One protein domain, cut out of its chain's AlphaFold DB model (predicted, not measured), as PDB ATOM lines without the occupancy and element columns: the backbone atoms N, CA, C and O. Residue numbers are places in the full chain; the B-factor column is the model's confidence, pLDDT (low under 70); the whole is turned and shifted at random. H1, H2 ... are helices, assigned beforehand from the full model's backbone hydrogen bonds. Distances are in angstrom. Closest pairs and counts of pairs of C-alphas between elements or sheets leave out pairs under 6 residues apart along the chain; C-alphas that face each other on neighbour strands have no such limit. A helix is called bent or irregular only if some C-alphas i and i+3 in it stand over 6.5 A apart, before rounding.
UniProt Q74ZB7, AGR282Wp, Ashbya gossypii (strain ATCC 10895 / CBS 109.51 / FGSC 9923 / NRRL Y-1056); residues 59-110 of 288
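This is residues 59 to 110 of the 288 residues of the protein "AGR282Wp" of Ashbya gossypii (strain ATCC 10895 / CBS 109.51 / FGSC 9923 / NRRL Y-1056) (UniProt Q74ZB7). One long helix, H3, makes the length of a rod, and the short H1 and the ten-residue H2 lie along one side of it, H2 folding back on it as a helical hairpin at one end and H1 packing on it farther along. The far end of H3 reaches beyond both. The printed part has 52 residues with three named helices, in the order H1, H2, H3, and no named strand: the class is all helix. The whole is loose, with a radius of gyration of the C-alphas of 12.7 A and spans of 39 by 15 by 15 A.

Start at Lys 59 and go to C-alpha 63 at (176.896, 150.809, 231.631), where H1, residues 63 to 66, begins. Next find H2, residues 69 to 78, which runs 14.3 A from C-alpha 69 at (183.770, 155.580, 235.756). Then comes H3, residues 83 to 108, 36.2 A long, ending at C-alpha 108 at (162.775, 143.111, 229.206). Look near residue 101 for a kink of 33 degrees; H3 is only just irregular, with C-alphas 100 and 103 6.6 A apart.

Look first at H3, which touches H1 with residues 94 to 102 alone; the closest C-alphas, of Ala 63 and Leu 94, are 5.6 A apart. With residues 83 to 90 alone H3 touches H2, and the closest C-alphas, of Leu 76 and Thr 86, are 6.1 A apart. H2 and H3 form a helical hairpin, running opposite ways at a tilt of 37 degrees, only just steep. H1 and H2 meet only through their link. In H2 every O i to N i+4 pair is within hydrogen-bond range, in H3 20 of 22 are, and H1 is too short for such a pair.

The C-alphas farthest apart, of Gly 80 and Leu 110, are 39.7 A apart. The printed part has no cut, and the links H1 to H2 and H2 to H3 are tight. The mean pLDDT of the printed part is 85.9, and you find one residue under 70, residue 59.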
ATOM      1  N   LYS A  59     168.233 156.009 223.060       66.81
ATOM      2  CA  LYS A  59     169.384 155.097 223.093       66.81
ATOM      3  C   LYS A  59     169.219 154.075 224.233       66.81
ATOM      4  O   LYS A  59     168.758 154.471 225.317       66.81
ATOM      5  N   PRO A  60     169.599 152.803 224.006       70.38
ATOM      6  CA  PRO A  60     169.567 151.773 225.035       70.38
ATOM      7  C   PRO A  60     170.448 152.168 226.220       70.38
ATOM      8  O   PRO A  60     171.474 152.842 226.073       70.38
ATOM      9  N   THR A  61     170.028 151.773 227.419       74.75
ATOM     10  CA  THR A  61     170.779 152.086 228.633       74.75
ATOM     11  C   THR A  61     172.087 151.304 228.608       74.75
ATOM     12  O   THR A  61     172.065 150.084 228.530       74.75
ATOM     13  N   THR A  62     173.216 152.006 228.647       79.81
ATOM     14  CA  THR A  62     174.562 151.411 228.636       79.81
ATOM     15  C   THR A  62     175.214 151.627 230.000       79.81
ATOM     16  O   THR A  62     174.980 152.659 230.636       79.81
ATOM     17  N   ALA A  63     176.075 150.704 230.426       79.25
ATOM     18  CA  ALA A  63     176.896 150.809 231.631       79.25
ATOM     19  C   ALA A  63     177.650 152.141 231.713       79.25
ATOM     20  O   ALA A  63     177.723 152.739 232.779       79.25
ATOM     21  N   GLU A  64     178.127 152.648 230.578       79.56
ATOM     22  CA  GLU A  64     178.800 153.946 230.449       79.56
ATOM     23  C   GLU A  64     177.966 155.132 230.945       79.56
ATOM     24  O   GLU A  64     178.515 156.085 231.488       79.56
ATOM     25  N   ASN A  65     176.644 155.069 230.780       79.00
ATOM     26  CA  ASN A  65     175.734 156.158 231.130       79.00
ATOM     27  C   ASN A  65     175.202 156.050 232.570       79.00
ATOM     28  O   ASN A  65     174.605 157.001 233.067       79.00
ATOM     29  N   GLN A  66     175.374 154.892 233.216       81.56
ATOM     30  CA  GLN A  66     174.850 154.597 234.556       81.56
ATOM     31  C   GLN A  66     175.955 154.466 235.616       81.56
ATOM     32  O   GLN A  66     175.700 154.711 236.795       81.56
ATOM     33  N   LEU A  67     177.185 154.100 235.226       84.88
ATOM     34  CA  LEU A  67     178.333 154.042 236.132       84.88
ATOM     35  C   LEU A  67     179.165 155.323 236.096       84.88
ATOM     36  O   LEU A  67     179.609 155.784 235.048       84.88
ATOM     37  N   ASP A  68     179.524 155.803 237.285       87.12
ATOM     38  CA  ASP A  68     180.548 156.831 237.459       87.12
ATOM     39  C   ASP A  68     181.956 156.220 237.328       87.12
ATOM     40  O   ASP A  68     182.603 155.836 238.311       87.12
ATOM     41  N   THR A  69     182.437 156.115 236.087       88.44
ATOM     42  CA  THR A  69     183.770 155.580 235.756       88.44
ATOM     43  C   THR A  69     184.899 156.361 236.432       88.44
ATOM     44  O   THR A  69     185.911 155.770 236.817       88.44
ATOM     45  N   LEU A  70     184.722 157.665 236.666       88.94
ATOM     46  CA  LEU A  70     185.723 158.517 237.302       88.94
ATOM     47  C   LEU A  70     185.877 158.196 238.793       88.94
ATOM     48  O   LEU A  70     186.999 158.178 239.311       88.94
ATOM     49  N   ARG A  71     184.774 157.909 239.493       91.06
ATOM     50  CA  ARG A  71     184.810 157.481 240.897       91.06
ATOM     51  C   ARG A  71     185.535 156.147 241.059       91.06
ATOM     52  O   ARG A  71     186.383 156.029 241.947       91.06
ATOM     53  N   TYR A  72     185.251 155.167 240.201       89.44
ATOM     54  CA  TYR A  72     185.950 153.876 240.226       89.44
ATOM     55  C   TYR A  72     187.427 154.020 239.863       89.44
ATOM     56  O   TYR A  72     188.277 153.429 240.530       89.44
ATOM     57  N   TYR A  73     187.744 154.880 238.894       91.12
ATOM     58  CA  TYR A  73     189.120 155.192 238.526       91.12
ATOM     59  C   TYR A  73     189.909 155.751 239.713       91.12
ATOM     60  O   TYR A  73     190.974 155.237 240.049       91.12
ATOM     61  N   LYS A  74     189.367 156.750 240.422       91.69
ATOM     62  CA  LYS A  74     190.016 157.329 241.610       91.69
ATOM     63  C   LYS A  74     190.209 156.303 242.729       91.69
ATOM     64  O   LYS A  74     191.262 156.299 243.360       91.69
ATOM     65  N   ARG A  75     189.229 155.421 242.954       91.00
ATOM     66  CA  ARG A  75     189.309 154.379 243.987       91.00
ATOM     67  C   ARG A  75     190.395 153.350 243.675       91.00
ATOM     68  O   ARG A  75     191.228 153.079 244.525       91.00
ATOM     69  N   LEU A  76     190.447 152.850 242.445       89.62
ATOM     70  CA  LEU A  76     191.481 151.905 242.007       89.62
ATOM     71  C   LEU A  76     192.883 152.532 242.032       89.62
ATOM     72  O   LEU A  76     193.854 151.877 242.395       89.62
ATOM     73  N   ARG A  77     193.002 153.826 241.716       90.56
ATOM     74  CA  ARG A  77     194.273 154.552 241.839       90.56
ATOM     75  C   ARG A  77     194.725 154.704 243.294       90.56
ATOM     76  O   ARG A  77     195.923 154.639 243.544       90.56
ATOM     77  N   ALA A  78     193.792 154.884 244.231       90.62
ATOM     78  CA  ALA A  78     194.090 154.954 245.662       90.62
ATOM     79  C   ALA A  78     194.552 153.602 246.242       90.62
ATOM     80  O   ALA A  78     195.398 153.583 247.127       90.62
ATOM     81  N   GLU A  79     194.063 152.487 245.694       91.19
ATOM     82  CA  GLU A  79     194.451 151.112 246.068       91.19
ATOM     83  C   GLU A  79     195.780 150.648 245.422       91.19
ATOM     84  O   GLU A  79     196.165 149.489 245.539       91.19
ATOM     85  N   GLY A  80     196.500 151.536 244.723       89.00
ATOM     86  CA  GLY A  80     197.840 151.256 244.189       89.00
ATOM     87  C   GLY A  80     197.900 150.713 242.755       89.00
ATOM     88  O   GLY A  80     198.985 150.368 242.287       89.00
ATOM     89  N   PHE A  81     196.787 150.674 242.014       90.00
ATOM     90  CA  PHE A  81     196.794 150.225 240.616       90.00
ATOM     91  C   PHE A  81     197.403 151.267 239.653       90.00
ATOM     92  O   PHE A  81     197.217 152.487 239.775       90.00
ATOM     93  N   SER A  82     198.122 150.787 238.629       91.75
ATOM     94  CA  SER A  82     198.630 151.635 237.541       91.75
ATOM     95  C   SER A  82     197.481 152.238 236.723       91.75
ATOM     96  O   SER A  82     196.449 151.605 236.534       91.75
ATOM     97  N   SER A  83     197.677 153.443 236.178       88.19
ATOM     98  CA  SER A  83     196.688 154.160 235.352       88.19
ATOM     99  C   SER A  83     196.173 153.303 234.189       88.19
ATOM    100  O   SER A  83     194.970 153.230 233.940       88.19
ATOM    101  N   GLN A  84     197.081 152.577 233.530       89.56
ATOM    102  CA  GLN A  84     196.734 151.679 232.428       89.56
ATOM    103  C   GLN A  84     195.915 150.477 232.909       89.56
ATOM    104  O   GLN A  84     194.900 150.147 232.303       89.56
ATOM    105  N   GLN A  85     196.308 149.859 234.028       90.19
ATOM    106  CA  GLN A  85     195.588 148.719 234.606       90.19
ATOM    107  C   GLN A  85     194.183 149.122 235.058       90.19
ATOM    108  O   GLN A  85     193.220 148.421 234.772       90.19
ATOM    109  N   THR A  86     194.044 150.283 235.699       91.88
ATOM    110  CA  THR A  86     192.747 150.826 236.102       91.88
ATOM    111  C   THR A  86     191.826 151.061 234.904       91.88
ATOM    112  O   THR A  86     190.653 150.707 234.971       91.88
ATOM    113  N   ASN A  87     192.342 151.622 233.803       90.75
ATOM    114  CA  ASN A  87     191.546 151.849 232.597       90.75
ATOM    115  C   ASN A  87     191.063 150.521 231.985       90.75
ATOM    116  O   ASN A  87     189.875 150.375 231.717       90.75
ATOM    117  N   TYR A  88     191.941 149.516 231.881       92.69
ATOM    118  CA  TYR A  88     191.559 148.182 231.406       92.69
ATOM    119  C   TYR A  88     190.511 147.503 232.293       92.69
ATOM    120  O   TYR A  88     189.549 146.944 231.774       92.69
ATOM    121  N   ILE A  89     190.657 147.576 233.620       90.12
ATOM    122  CA  ILE A  89     189.685 147.000 234.561       90.12
ATOM    123  C   ILE A  89     188.314 147.664 234.397       90.12
ATOM    124  O   ILE A  89     187.298 146.978 234.391       90.12
ATOM    125  N   ILE A  90     188.276 148.991 234.239       90.31
ATOM    126  CA  ILE A  90     187.023 149.730 234.051       90.31
ATOM    127  C   ILE A  90     186.398 149.400 232.697       90.31
ATOM    128  O   ILE A  90     185.206 149.124 232.652       90.31
ATOM    129  N   GLN A  91     187.172 149.367 231.611       90.81
ATOM    130  CA  GLN A  91     186.652 148.980 230.295       90.81
ATOM    131  C   GLN A  91     186.080 147.561 230.299       90.81
ATOM    132  O   GLN A  91     184.996 147.340 229.766       90.81
ATOM    133  N   LEU A  92     186.766 146.616 230.947       90.88
ATOM    134  CA  LEU A  92     186.312 145.232 231.053       90.88
ATOM    135  C   LEU A  92     185.070 145.103 231.947       90.88
ATOM    136  O   LEU A  92     184.152 144.352 231.634       90.88
ATOM    137  N   LEU A  93     184.992 145.878 233.031       89.19
ATOM    138  CA  LEU A  93     183.784 145.966 233.853       89.19
ATOM    139  C   LEU A  93     182.597 146.500 233.041       89.19
ATOM    140  O   LEU A  93     181.501 145.954 233.126       89.19
ATOM    141  N   LEU A  94     182.817 147.556 232.254       89.88
ATOM    142  CA  LEU A  94     181.795 148.148 231.395       89.88
ATOM    143  C   LEU A  94     181.320 147.160 230.326       89.88
ATOM    144  O   LEU A  94     180.114 147.036 230.124       89.88
ATOM    145  N   SER A  95     182.237 146.432 229.679       90.12
ATOM    146  CA  SER A  95     181.877 145.448 228.652       90.12
ATOM    147  C   SER A  95     181.062 144.295 229.236       90.12
ATOM    148  O   SER A  95     180.006 143.972 228.702       90.12
ATOM    149  N   VAL A  96     181.497 143.728 230.368       90.69
ATOM    150  CA  VAL A  96     180.792 142.623 231.038       90.69
ATOM    151  C   VAL A  96     179.410 143.063 231.512       90.69
ATOM    152  O   VAL A  96     178.441 142.324 231.361       90.69
ATOM    153  N   LEU A  97     179.294 144.269 232.070       89.19
ATOM    154  CA  LEU A  97     178.012 144.771 232.551       89.19
ATOM    155  C   LEU A  97     177.047 145.069 231.397       89.19
ATOM    156  O   LEU A  97     175.844 144.848 231.534       89.19
ATOM    157  N   ASN A  98     177.558 145.534 230.257       89.25
ATOM    158  CA  ASN A  98     176.746 145.695 229.055       89.25
ATOM    159  C   ASN A  98     176.197 144.353 228.561       89.25
ATOM    160  O   ASN A  98     174.982 144.198 228.473       89.25
ATOM    161  N   GLU A  99     177.080 143.383 228.338       87.88
ATOM    162  CA  GLU A  99     176.735 142.080 227.759       87.88
ATOM    163  C   GLU A  99     175.837 141.242 228.684       87.88
ATOM    164  O   GLU A  99     174.850 140.653 228.251       87.88
ATOM    165  N   GLN A 100     176.148 141.187 229.983       86.69
ATOM    166  CA  GLN A 100     175.438 140.291 230.902       86.69
ATOM    167  C   GLN A 100     174.188 140.906 231.528       86.69
ATOM    168  O   GLN A 100     173.278 140.172 231.913       86.69
ATOM    169  N   PHE A 101     174.140 142.232 231.678       86.25
ATOM    170  CA  PHE A 101     173.056 142.896 232.398       86.25
ATOM    171  C   PHE A 101     172.255 143.839 231.509       86.25
ATOM    172  O   PHE A 101     171.039 143.672 231.410       86.25
ATOM    173  N   PHE A 102     172.893 144.816 230.858       84.56
ATOM    174  CA  PHE A 102     172.145 145.842 230.126       84.56
ATOM    175  C   PHE A 102     171.464 145.318 228.861       84.56
ATOM    176  O   PHE A 102     170.346 145.750 228.585       84.56
ATOM    177  N   ASP A 103     172.051 144.359 228.147       82.94
ATOM    178  CA  ASP A 103     171.400 143.733 226.989       82.94
ATOM    179  C   ASP A 103     170.092 143.041 227.395       82.94
ATOM    180  O   ASP A 103     169.031 143.272 226.806       82.94
ATOM    181  N   HIS A 104     170.127 142.264 228.481       82.81
ATOM    182  CA  HIS A 104     168.929 141.618 229.004       82.81
ATOM    183  C   HIS A 104     167.932 142.632 229.576       82.81
ATOM    184  O   HIS A 104     166.730 142.535 229.322       82.81
ATOM    185  N   TYR A 105     168.423 143.627 230.316       83.12
ATOM    186  CA  TYR A 105     167.602 144.650 230.951       83.12
ATOM    187  C   TYR A 105     166.830 145.479 229.921       83.12
ATOM    188  O   TYR A 105     165.613 145.586 230.024       83.12
ATOM    189  N   ASN A 106     167.506 145.988 228.888       79.50
ATOM    190  CA  ASN A 106     166.878 146.787 227.835       79.50
ATOM    191  C   ASN A 106     165.874 145.970 227.000       79.50
ATOM    192  O   ASN A 106     164.936 146.539 226.456       79.50
ATOM    193  N   SER A 107     166.047 144.645 226.905       75.62
ATOM    194  CA  SER A 107     165.101 143.772 226.192       75.62
ATOM    195  C   SER A 107     163.835 143.440 226.988       75.62
ATOM    196  O   SER A 107     162.821 143.077 226.398       75.62
ATOM    197  N   ARG A 108     163.882 143.526 228.325       74.88
ATOM    198  CA  ARG A 108     162.775 143.111 229.206       74.88
ATOM    199  C   ARG A 108     162.100 144.249 229.953       74.88
ATOM    200  O   ARG A 108     160.951 144.092 230.358       74.88
ATOM    201  N   PHE A 109     162.796 145.356 230.172       76.00
ATOM    202  CA  PHE A 109     162.314 146.464 230.983       76.00
ATOM    203  C   PHE A 109     162.249 147.747 230.159       76.00
ATOM    204  O   PHE A 109     163.194 148.113 229.467       76.00
ATOM    205  N   LEU A 110     161.122 148.443 230.287       73.25
ATOM    206  CA  LEU A 110     160.911 149.787 229.760       73.25
ATOM    207  C   LEU A 110     161.209 150.824 230.838       73.25
ATOM    208  O   LEU A 110     160.950 150.604 232.025       73.25
TER     209      LEU A 110